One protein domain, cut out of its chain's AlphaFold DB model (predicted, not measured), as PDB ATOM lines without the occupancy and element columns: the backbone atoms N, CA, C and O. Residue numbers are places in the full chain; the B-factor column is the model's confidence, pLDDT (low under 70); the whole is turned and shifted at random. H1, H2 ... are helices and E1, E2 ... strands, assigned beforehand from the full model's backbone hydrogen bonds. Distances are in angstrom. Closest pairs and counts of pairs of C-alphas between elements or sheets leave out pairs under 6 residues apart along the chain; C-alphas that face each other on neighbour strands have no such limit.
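What this domain is: This is residues 3 to 88 of the 94 residues of the protein "AhpC-TSA domain-containing protein" of Microscillaceae bacterium (UniProt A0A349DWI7). Two small two-stranded sheets are strung along a loose, elongated model, E1 with E2 near the middle and the hairpin of E3 and E4 toward one end, while H3 lies at the other end. The short helix H2 sits near E1 and E2, and H1 lies off to one side of this line, between the opening residues and the long link of residues 18 to 30. The printed part has 86 residues with three named helices and four named strands, in the order H1, H2, E1, H3, E2, E3, E4; both sheets are antiparallel. The class is mixed, helices and strands, with under half of the residues in named elements. The whole is loose, with a radius of gyration of the C-alphas of 15.4 A and spans of 49 by 29 by 21 A.

Where its parts are: E3 is residues 73 to 76, 9.8 A long, and E4 is residues 84 to 87, 9.5 A long, ending at C-alpha 87 at (284.608, 242.974, 219.041). E1 is residues 39 to 41 and E2 is residues 67 to 69. H2 is residues 31 to 35. H3, residues 44 to 52, measures 12.5 A and ends at C-alpha 52 at (265.037, 233.325, 250.032). H1, residues 8 to 17, measures 14.7 A and begins at C-alpha 8 at (265.544, 258.885, 230.508).

How they stand to each other: E3 and E4 form an antiparallel hairpin at 152 degrees, with N 75 and O 85 within hydrogen-bond range at 3.3 A. E2 and E3 are apart, though a tight link of 3 residues joins them. E1 and E2 are antiparallel neighbours at 146 degrees, with N 40 and O 68 within hydrogen-bond range at 2.8 A. The closest C-alphas of H2 and E1 are those of Ile 33 and Val 39, 6.6 A apart; those of H2 and E2 are Ile 33 and Pro 69, 7.0 A apart. A tight link of 2 residues joins E1 to H3. H1 is apart from H2, E1, H3, E2, E3 and E4. In H2 and H3 every O i to N i+4 pair is within hydrogen-bond range; in H1, 4 of 6 are.

The domain as a whole: The two C-alphas farthest apart are those of Asp 52 and Ile 79, at 50.0 A. The printed part has no cut. The links from H1 to H2, 13 residues, and from H3 to E2, 14 residues, are long. Residues 16 to 22 and 49 to 54 stand free. The mean pLDDT of the printed part is 77.0, with residues 3 to 14, 60 to 63 and 81 to 88 under 70.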
ATOM      1  N   THR A   3     273.027 251.911 227.940       48.66
ATOM      2  CA  THR A   3     272.857 251.443 229.321       48.66
ATOM      3  C   THR A   3     271.510 250.737 229.412       48.66
ATOM      4  O   THR A   3     270.473 251.337 229.119       48.66
ATOM      5  N   PRO A   4     271.486 249.441 229.731       52.62
ATOM      6  CA  PRO A   4     270.215 248.739 229.783       52.62
ATOM      7  C   PRO A   4     269.651 248.933 231.185       52.62
ATOM      8  O   PRO A   4     270.391 248.852 232.165       52.62
ATOM      9  N   LEU A   5     268.356 249.241 231.242       55.81
ATOM     10  CA  LEU A   5     267.592 249.574 232.452       55.81
ATOM     11  C   LEU A   5     267.930 250.935 233.094       55.81
ATOM     12  O   LEU A   5     268.140 251.032 234.301       55.81
ATOM     13  N   GLN A   6     267.921 252.021 232.317       54.38
ATOM     14  CA  GLN A   6     267.801 253.365 232.896       54.38
ATOM     15  C   GLN A   6     266.672 254.150 232.233       54.38
ATOM     16  O   GLN A   6     266.634 254.277 231.006       54.38
ATOM     17  N   THR A   7     265.771 254.705 233.048       60.06
ATOM     18  CA  THR A   7     264.811 255.724 232.608       60.06
ATOM     19  C   THR A   7     265.561 256.908 231.980       60.06
ATOM     20  O   THR A   7     266.713 257.165 232.349       60.06
ATOM     21  N   PRO A   8     264.934 257.681 231.075       58.97
ATOM     22  CA  PRO A   8     265.544 258.885 230.508       58.97
ATOM     23  C   PRO A   8     266.090 259.859 231.565       58.97
ATOM     24  O   PRO A   8     267.168 260.418 231.384       58.97
ATOM     25  N   ASP A   9     265.411 259.988 232.708       57.84
ATOM     26  CA  ASP A   9     265.849 260.837 233.826       57.84
ATOM     27  C   ASP A   9     267.156 260.344 234.481       57.84
ATOM     28  O   ASP A   9     267.983 261.139 234.929       57.84
ATOM     29  N   ASN A  10     267.395 259.029 234.488       58.25
ATOM     30  CA  ASN A  10     268.619 258.431 235.027       58.25
ATOM     31  C   ASN A  10     269.797 258.460 234.034       58.25
ATOM     32  O   ASN A  10     270.951 258.296 234.452       58.25
ATOM     33  N   LEU A  11     269.543 258.704 232.741       58.22
ATOM     34  CA  LEU A  11     270.596 258.863 231.732       58.22
ATOM     35  C   LEU A  11     271.413 260.131 231.968       58.22
ATOM     36  O   LEU A  11     272.642 260.061 231.974       58.22
ATOM     37  N   LEU A  12     270.735 261.262 232.207       61.56
ATOM     38  CA  LEU A  12     271.386 262.552 232.461       61.56
ATOM     39  C   LEU A  12     272.336 262.435 233.660       61.56
ATOM     40  O   LEU A  12     273.509 262.777 233.581       61.56
ATOM     41  N   ASN A  13     271.848 261.796 234.723       66.75
ATOM     42  CA  ASN A  13     272.603 261.536 235.942       66.75
ATOM     43  C   ASN A  13     273.846 260.659 235.690       66.75
ATOM     44  O   ASN A  13     274.910 260.898 236.258       66.75
ATOM     45  N   THR A  14     273.736 259.657 234.816       68.06
ATOM     46  CA  THR A  14     274.849 258.754 234.487       68.06
ATOM     47  C   THR A  14     275.902 259.435 233.623       68.06
ATOM     48  O   THR A  14     277.096 259.242 233.862       68.06
ATOM     49  N   GLN A  15     275.482 260.239 232.646       77.25
ATOM     50  CA  GLN A  15     276.389 261.008 231.799       77.25
ATOM     51  C   GLN A  15     277.147 262.067 232.609       77.25
ATOM     52  O   GLN A  15     278.366 262.165 232.483       77.25
ATOM     53  N   GLU A  16     276.442 262.802 233.473       76.19
ATOM     54  CA  GLU A  16     277.018 263.844 234.326       76.19
ATOM     55  C   GLU A  16     277.974 263.266 235.375       76.19
ATOM     56  O   GLU A  16     279.111 263.721 235.477       76.19
ATOM     57  N   LYS A  17     277.566 262.223 236.117       79.06
ATOM     58  CA  LYS A  17     278.406 261.616 237.170       79.06
ATOM     59  C   LYS A  17     279.716 261.032 236.659       79.06
ATOM     60  O   LYS A  17     280.669 260.948 237.427       79.06
ATOM     61  N   ASN A  18     279.738 260.563 235.414       82.25
ATOM     62  CA  ASN A  18     280.895 259.892 234.826       82.25
ATOM     63  C   ASN A  18     281.618 260.759 233.785       82.25
ATOM     64  O   ASN A  18     282.497 260.247 233.097       82.25
ATOM     65  N   GLU A  19     281.236 262.036 233.648       89.50
ATOM     66  CA  GLU A  19     281.848 263.002 232.723       89.50
ATOM     67  C   GLU A  19     281.975 262.462 231.280       89.50
ATOM     68  O   GLU A  19     282.981 262.657 230.592       89.50
ATOM     69  N   LEU A  20     280.954 261.733 230.807       85.38
ATOM     70  CA  LEU A  20     281.026 261.051 229.513       85.38
ATOM     71  C   LEU A  20     280.925 262.057 228.359       85.38
ATOM     72  O   LEU A  20     279.917 262.741 228.183       85.38
ATOM     73  N   ALA A  21     281.951 262.080 227.505       88.69
ATOM     74  CA  ALA A  21     282.032 262.949 226.328       88.69
ATOM     75  C   ALA A  21     281.176 262.482 225.128       88.69
ATOM     76  O   ALA A  21     281.329 262.991 224.018       88.69
ATOM     77  N   PHE A  22     280.310 261.488 225.319       84.81
ATOM     78  CA  PHE A  22     279.471 260.905 224.274       84.81
ATOM     79  C   PHE A  22     278.029 260.737 224.751       84.81
ATOM     80  O   PHE A  22     277.761 260.646 225.947       84.81
ATOM     81  N   GLU A  23     277.105 260.660 223.795       83.12
ATOM     82  CA  GLU A  23     275.685 260.443 224.067       83.12
ATOM     83  C   GLU A  23     275.430 259.047 224.654       83.12
ATOM     84  O   GLU A  23     275.903 258.022 224.138       83.12
ATOM     85  N   VAL A  24     274.657 259.013 225.737       83.56
ATOM     86  CA  VAL A  24     274.188 257.780 226.370       83.56
ATOM     87  C   VAL A  24     272.757 257.521 225.919       83.56
ATOM     88  O   VAL A  24     271.889 258.379 226.045       83.56
ATOM     89  N   LEU A  25     272.512 256.324 225.388       83.56
ATOM     90  CA  LEU A  25     271.209 255.917 224.865       83.56
ATOM     91  C   LEU A  25     270.547 254.928 225.829       83.56
ATOM     92  O   LEU A  25     271.228 254.042 226.352       83.56
ATOM     93  N   SER A  26     269.227 255.035 226.002       80.19
ATOM     94  CA  SER A  26     268.430 254.068 226.772       80.19
ATOM     95  C   SER A  26     267.660 253.113 225.863       80.19
ATOM     96  O   SER A  26     266.943 253.535 224.956       80.19
ATOM     97  N   ASP A  27     267.775 251.817 226.157       80.19
ATOM     98  CA  ASP A  27     266.913 250.755 225.632       80.19
ATOM     99  C   ASP A  27     266.001 250.243 226.758       80.19
ATOM    100  O   ASP A  27     266.184 249.153 227.293       80.19
ATOM    101  N   VAL A  28     265.023 251.067 227.149       75.62
ATOM    102  CA  VAL A  28     264.148 250.866 228.326       75.62
ATOM    103  C   VAL A  28     263.552 249.452 228.429       75.62
ATOM    104  O   VAL A  28     263.394 248.907 229.517       75.62
ATOM    105  N   ARG A  29     263.208 248.839 227.291       76.69
ATOM    106  CA  ARG A  29     262.548 247.522 227.232       76.69
ATOM    107  C   ARG A  29     263.450 246.408 226.699       76.69
ATOM    108  O   ARG A  29     262.957 245.315 226.416       76.69
ATOM    109  N   ASN A  30     264.751 246.669 226.585       78.56
ATOM    110  CA  ASN A  30     265.735 245.724 226.072       78.56
ATOM    111  C   ASN A  30     265.408 245.205 224.652       78.56
ATOM    112  O   ASN A  30     265.719 244.059 224.330       78.56
ATOM    113  N   HIS A  31     264.757 245.996 223.790       84.50
ATOM    114  CA  HIS A  31     264.386 245.539 222.439       84.50
ATOM    115  C   HIS A  31     265.610 245.359 221.545       84.50
ATOM    116  O   HIS A  31     265.715 244.371 220.818       84.50
ATOM    117  N   ILE A  32     266.538 246.313 221.612       84.62
ATOM    118  CA  ILE A  32     267.761 246.313 220.813       84.62
ATOM    119  C   ILE A  32     268.702 245.237 221.352       84.62
ATOM    120  O   ILE A  32     269.196 244.406 220.601       84.62
ATOM    121  N   ILE A  33     268.912 245.176 222.666       83.38
ATOM    122  CA  ILE A  33     269.855 244.202 223.230       83.38
ATOM    123  C   ILE A  33     269.382 242.741 223.069       83.38
ATOM    124  O   ILE A  33     270.205 241.840 222.881       83.38
ATOM    125  N   ARG A  34     268.058 242.501 223.051       84.31
ATOM    126  CA  ARG A  34     267.468 241.191 222.716       84.31
ATOM    127  C   ARG A  34     267.661 240.819 221.252       84.31
ATOM    128  O   ARG A  34     267.946 239.656 220.982       84.31
ATOM    129  N   SER A  35     267.531 241.763 220.317       86.50
ATOM    130  CA  SER A  35     267.722 241.463 218.889       86.50
ATOM    131  C   SER A  35     269.154 241.017 218.581       86.50
ATOM    132  O   SER A  35     269.369 240.210 217.680       86.50
ATOM    133  N   PHE A  36     270.117 241.456 219.393       83.62
ATOM    134  CA  PHE A  36     271.509 241.020 219.322       83.62
ATOM    135  C   PHE A  36     271.836 239.785 220.177       83.62
ATOM    136  O   PHE A  36     272.985 239.351 220.184       83.62
ATOM    137  N   SER A  37     270.857 239.182 220.864       86.12
ATOM    138  CA  SER A  37     271.060 238.022 221.754       86.12
ATOM    139  C   SER A  37     272.099 238.263 222.864       86.12
ATOM    140  O   SER A  37     272.835 237.360 223.249       86.12
ATOM    141  N   LEU A  38     272.152 239.487 223.397       87.00
ATOM    142  CA  LEU A  38     273.094 239.916 224.442       87.00
ATOM    143  C   LEU A  38     272.415 240.024 225.807       87.00
ATOM    144  O   LEU A  38     272.698 240.924 226.599       87.00
ATOM    145  N   VAL A  39     271.452 239.147 226.051       87.56
ATOM    146  CA  VAL A  39     270.715 239.105 227.307       87.56
ATOM    147  C   VAL A  39     271.148 237.865 228.061       87.56
ATOM    148  O   VAL A  39     271.038 236.749 227.557       87.56
ATOM    149  N   LEU A  40     271.635 238.077 229.278       86.38
ATOM    150  CA  LEU A  40     271.857 237.032 230.256       86.38
ATOM    151  C   LEU A  40     270.599 236.908 231.112       86.38
ATOM    152  O   LEU A  40     270.317 237.775 231.936       86.38
ATOM    153  N   THR A  41     269.858 235.822 230.942       89.12
ATOM    154  CA  THR A  41     268.737 235.498 231.828       89.12
ATOM    155  C   THR A  41     269.257 234.722 233.029       89.12
ATOM    156  O   THR A  41     269.920 233.695 232.866       89.12
ATOM    157  N   MET A  42     268.958 235.196 234.239       90.00
ATOM    158  CA  MET A  42     269.345 234.478 235.449       90.00
ATOM    159  C   MET A  42     268.601 233.138 235.539       90.00
ATOM    160  O   MET A  42     267.374 233.117 235.417       90.00
ATOM    161  N   PRO A  43     269.307 232.025 235.780       92.44
ATOM    162  CA  PRO A  43     268.701 230.724 236.041       92.44
ATOM    163  C   PRO A  43     267.675 230.746 237.186       92.44
ATOM    164  O   PRO A  43     267.815 231.500 238.148       92.44
ATOM    165  N   ALA A  44     266.629 229.919 237.085       91.31
ATOM    166  CA  ALA A  44     265.512 229.921 238.035       91.31
ATOM    167  C   ALA A  44     265.928 229.533 239.467       91.31
ATOM    168  O   ALA A  44     265.432 230.106 240.429       91.31
ATOM    169  N   ASP A  45     266.868 228.602 239.616       93.25
ATOM    170  CA  ASP A  45     267.464 228.214 240.899       93.25
ATOM    171  C   ASP A  45     268.133 229.397 241.615       93.25
ATOM    172  O   ASP A  45     267.931 229.584 242.815       93.25
ATOM    173  N   LEU A  46     268.850 230.248 240.876       91.25
ATOM    174  CA  LEU A  46     269.412 231.484 241.422       91.25
ATOM    175  C   LEU A  46     268.335 232.521 241.764       91.25
ATOM    176  O   LEU A  46     268.472 233.211 242.770       91.25
ATOM    177  N   GLN A  47     267.247 232.610 240.990       89.88
ATOM    178  CA  GLN A  47     266.108 233.480 241.328       89.88
ATOM    179  C   GLN A  47     265.467 233.084 242.661       89.88
ATOM    180  O   GLN A  47     265.228 233.952 243.500       89.88
ATOM    181  N   TYR A  48     265.243 231.785 242.880       89.62
ATOM    182  CA  TYR A  48     264.714 231.286 244.151       89.62
ATOM    183  C   TYR A  48     265.654 231.597 245.316       89.62
ATOM    184  O   TYR A  48     265.207 232.119 246.332       89.62
ATOM    185  N   LEU A  49     266.958 231.369 245.142       91.19
ATOM    186  CA  LEU A  49     267.948 231.672 246.173       91.19
ATOM    187  C   LEU A  49     267.953 233.162 246.552       91.19
ATOM    188  O   LEU A  49     267.994 233.501 247.731       91.19
ATOM    189  N   TYR A  50     267.892 234.057 245.564       88.44
ATOM    190  CA  TYR A  50     267.817 235.501 245.800       88.44
ATOM    191  C   TYR A  50     266.552 235.874 246.583       88.44
ATOM    192  O   TYR A  50     266.629 236.626 247.557       88.44
ATOM    193  N   HIS A  51     265.413 235.276 246.226       87.06
ATOM    194  CA  HIS A  51     264.158 235.479 246.941       87.06
ATOM    195  C   HIS A  51     264.221 235.000 248.401       87.06
ATOM    196  O   HIS A  51     263.762 235.718 249.289       87.06
ATOM    197  N   ASP A  52     264.848 233.850 248.671       90.38
ATOM    198  CA  ASP A  52     265.037 233.325 250.032       90.38
ATOM    199  C   ASP A  52     265.855 234.283 250.916       90.38
ATOM    200  O   ASP A  52     265.615 234.398 252.119       90.38
ATOM    201  N   PHE A  53     266.780 235.037 250.315       89.75
ATOM    202  CA  PHE A  53     267.525 236.102 250.990       89.75
ATOM    203  C   PHE A  53     266.789 237.449 251.037       89.75
ATOM    204  O   PHE A  53     267.368 238.440 251.481       89.75
ATOM    205  N   SER A  54     265.521 237.507 250.612       86.62
ATOM    206  CA  SER A  54     264.748 238.752 250.470       86.62
ATOM    207  C   SER A  54     265.425 239.779 249.548       86.62
ATOM    208  O   SER A  54     265.277 240.986 249.733       86.62
ATOM    209  N   LEU A  55     266.183 239.298 248.558       82.69
ATOM    210  CA  LEU A  55     266.804 240.098 247.508       82.69
ATOM    211  C   LEU A  55     265.999 239.915 246.219       82.69
ATOM    212  O   LEU A  55     265.981 238.830 245.646       82.69
ATOM    213  N   ASP A  56     265.363 240.972 245.720       78.50
ATOM    214  CA  ASP A  56     264.712 240.935 244.411       78.50
ATOM    215  C   ASP A  56     265.572 241.665 243.371       78.50
ATOM    216  O   ASP A  56     265.534 242.885 243.207       78.50
ATOM    217  N   ALA A  57     266.382 240.888 242.648       75.94
ATOM    218  CA  ALA A  57     267.245 241.420 241.597       75.94
ATOM    219  C   ALA A  57     266.461 241.991 240.397       75.94
ATOM    220  O   ALA A  57     267.037 242.730 239.597       75.94
ATOM    221  N   SER A  58     265.164 241.689 240.276       77.69
ATOM    222  CA  SER A  58     264.311 242.207 239.206       77.69
ATOM    223  C   SER A  58     263.774 243.617 239.483       77.69
ATOM    224  O   SER A  58     263.341 244.278 238.540       77.69
ATOM    225  N   GLU A  59     263.847 244.125 240.724       73.88
ATOM    226  CA  GLU A  59     263.323 245.460 241.087       73.88
ATOM    227  C   GLU A  59     263.990 246.608 240.329       73.88
ATOM    228  O   GLU A  59     263.385 247.655 240.105       73.88
ATOM    229  N   HIS A  60     265.228 246.401 239.893       66.50
ATOM    230  CA  HIS A  60     265.987 247.389 239.135       66.50
ATOM    231  C   HIS A  60     265.597 247.403 237.646       66.50
ATOM    232  O   HIS A  60     266.044 248.271 236.900       66.50
ATOM    233  N   SER A  61     264.756 246.457 237.209       67.19
ATOM    234  CA  SER A  61     264.215 246.347 235.856       67.19
ATOM    235  C   SER A  61     262.804 246.908 235.785       67.19
ATOM    236  O   SER A  61     261.898 246.421 236.455       67.19
ATOM    237  N   GLU A  62     262.561 247.850 234.870       67.38
ATOM    238  CA  GLU A  62     261.200 248.335 234.585       67.38
ATOM    239  C   GLU A  62     260.257 247.219 234.107       67.38
ATOM    240  O   GLU A  62     259.041 247.303 234.262       67.38
ATOM    241  N   THR A  63     260.814 246.149 233.536       68.31
ATOM    242  CA  THR A  63     260.039 244.993 233.066       68.31
ATOM    243  C   THR A  63     259.867 243.905 234.126       68.31
ATOM    244  O   THR A  63     259.199 242.913 233.841       68.31
ATOM    245  N   ARG A  64     260.448 244.071 235.330       75.50
ATOM    246  CA  ARG A  64     260.496 243.049 236.399       75.50
ATOM    247  C   ARG A  64     260.953 241.680 235.892       75.50
ATOM    248  O   ARG A  64     260.412 240.637 236.247       75.50
ATOM    249  N   THR A  65     261.942 241.699 235.005       81.25
ATOM    250  CA  THR A  65     262.584 240.496 234.473       81.25
ATOM    251  C   THR A  65     263.948 240.312 235.118       81.25
ATOM    252  O   THR A  65     264.614 241.287 235.463       81.25
ATOM    253  N   PHE A  66     264.398 239.060 235.218       86.12
ATOM    254  CA  PHE A  66     265.776 238.712 235.580       86.12
ATOM    255  C   PHE A  66     266.689 238.649 234.348       86.12
ATOM    256  O   PHE A  66     267.553 237.775 234.231       86.12
ATOM    257  N   ASP A  67     266.445 239.559 233.409       85.31
ATOM    258  CA  ASP A  67     267.186 239.691 232.167       85.31
ATOM    259  C   ASP A  67     268.200 240.814 232.314       85.31
ATOM    260  O   ASP A  67     267.854 241.996 232.385       85.31
ATOM    261  N   PHE A  68     269.465 240.421 232.341       83.25
ATOM    262  CA  PHE A  68     270.583 241.323 232.508       83.25
ATOM    263  C   PHE A  68     271.253 241.582 231.166       83.25
ATOM    264  O   PHE A  68     271.476 240.657 230.379       83.25
ATOM    265  N   PRO A  69     271.615 242.833 230.889       81.62
ATOM    266  CA  PRO A  69     272.401 243.128 229.713       81.62
ATOM    267  C   PRO A  69     273.817 242.577 229.796       81.62
ATOM    268  O   PRO A  69     274.521 242.784 230.785       81.62
ATOM    269  N   MET A  70     274.286 241.975 228.710       84.69
ATOM    270  CA  MET A  70     275.708 241.712 228.540       84.69
ATOM    271  C   MET A  70     276.392 242.949 227.938       84.69
ATOM    272  O   MET A  70     275.986 243.409 226.865       84.69
ATOM    273  N   PRO A  71     277.421 243.514 228.600       82.56
ATOM    274  CA  PRO A  71     278.147 244.658 228.068       82.56
ATOM    275  C   PRO A  71     278.908 244.257 226.806       82.56
ATOM    276  O   PRO A  71     279.524 243.193 226.745       82.56
ATOM    277  N   ALA A  72     278.890 245.130 225.803       81.38
ATOM    278  CA  ALA A  72     279.597 244.903 224.556       81.38
ATOM    279  C   ALA A  72     279.865 246.208 223.798       81.38
ATOM    280  O   ALA A  72     279.158 247.206 223.965       81.38
ATOM    281  N   THR A  73     280.882 246.166 222.938       84.94
ATOM    282  CA  THR A  73     281.291 247.279 222.079       84.94
ATOM    283  C   THR A  73     281.135 246.878 220.618       84.94
ATOM    284  O   THR A  73     281.589 245.810 220.203       84.94
ATOM    285  N   TYR A  74     280.526 247.765 219.836       78.06
ATOM    286  CA  TYR A  74     280.150 247.508 218.452       78.06
ATOM    287  C   TYR A  74     280.670 248.575 217.512       78.06
ATOM    288  O   TYR A  74     280.693 249.759 217.853       78.06
ATOM    289  N   LEU A  75     281.006 248.148 216.298       83.44
ATOM    290  CA  LEU A  75     281.170 249.041 215.163       83.44
ATOM    291  C   LEU A  75     279.931 248.921 214.273       83.44
ATOM    292  O   LEU A  75     279.631 247.828 213.795       83.44
ATOM    293  N   ILE A  76     279.219 250.032 214.077       80.50
ATOM    294  CA  ILE A  76     278.015 250.114 213.239       80.50
ATOM    295  C   ILE A  76     278.370 250.895 211.974       80.50
ATOM    296  O   ILE A  76     278.801 252.049 212.063       80.50
ATOM    297  N   ASP A  77     278.177 250.286 210.804       83.50
ATOM    298  CA  ASP A  77     278.266 251.008 209.534       83.50
ATOM    299  C   ASP A  77     277.037 251.918 209.366       83.50
ATOM    300  O   ASP A  77     275.893 251.469 209.403       83.50
ATOM    301  N   LYS A  78     277.265 253.220 209.165       80.88
ATOM    302  CA  LYS A  78     276.191 254.206 208.960       80.88
ATOM    303  C   LYS A  78     275.429 254.001 207.647       80.88
ATOM    304  O   LYS A  78     274.295 254.460 207.545       80.88
ATOM    305  N   ILE A  79     276.048 253.371 206.649       79.88
ATOM    306  CA  ILE A  79     275.464 253.149 205.318       79.88
ATOM    307  C   ILE A  79     274.712 251.817 205.289       79.88
ATOM    308  O   ILE A  79     273.629 251.734 204.712       79.88
ATOM    309  N   ASN A  80     275.256 250.796 205.953       71.94
ATOM    310  CA  ASN A  80     274.602 249.506 206.128       71.94
ATOM    311  C   ASN A  80     274.505 249.124 207.618       71.94
ATOM    312  O   ASN A  80     275.280 248.290 208.096       71.94
ATOM    313  N   PRO A  81     273.535 249.684 208.362       62.09
ATOM    314  CA  PRO A  81     273.404 249.473 209.807       62.09
ATOM    315  C   PRO A  81     273.097 248.023 210.213       62.09
ATOM    316  O   PRO A  81     273.164 247.695 211.394       62.09
ATOM    317  N   LEU A  82     272.797 247.140 209.251       61.62
ATOM    318  CA  LEU A  82     272.664 245.698 209.479       61.62
ATOM    319  C   LEU A  82     274.020 244.978 209.585       61.62
ATOM    320  O   LEU A  82     274.069 243.834 210.032       61.62
ATOM    321  N   SER A  83     275.120 245.626 209.191       58.44
ATOM    322  CA  SER A  83     276.477 245.110 209.368       58.44
ATOM    323  C   SER A  83     277.079 245.654 210.665       58.44
ATOM    324  O   SER A  83     277.523 246.799 210.746       58.44
ATOM    325  N   MET A  84     277.055 244.823 211.708       63.09
ATOM    326  CA  MET A  84     277.644 245.135 213.007       63.09
ATOM    327  C   MET A  84     278.731 244.108 213.319       63.09
ATOM    328  O   MET A  84     278.466 242.907 213.342       63.09
ATOM    329  N   LEU A  85     279.963 244.570 213.540       61.88
ATOM    330  CA  LEU A  85     281.054 243.710 214.003       61.88
ATOM    331  C   LEU A  85     281.110 243.764 215.530       61.88
ATOM    332  O   LEU A  85     281.320 244.830 216.114       61.88
ATOM    333  N   LEU A  86     280.917 242.607 216.166       58.12
ATOM    334  CA  LEU A  86     281.113 242.433 217.600       58.12
ATOM    335  C   LEU A  86     282.601 242.186 217.866       58.12
ATOM    336  O   LEU A  86     283.164 241.179 217.439       58.12
ATOM    337  N   SER A  87     283.233 243.119 218.570       50.59
ATOM    338  CA  SER A  87     284.608 242.974 219.041       50.59
ATOM    339  C   SER A  87     284.586 242.384 220.449       50.59
ATOM    340  O   SER A  87     283.987 242.964 221.356       50.59
ATOM    341  N   TRP A  88     285.229 241.231 220.649       47.34
ATOM    342  CA  TRP A  88     285.435 240.678 221.988       47.34
ATOM    343  C   TRP A  88     286.600 241.425 222.642       47.34
ATOM    344  O   TRP A  88     287.766 241.183 222.322       47.34
TER     345      TRP A  88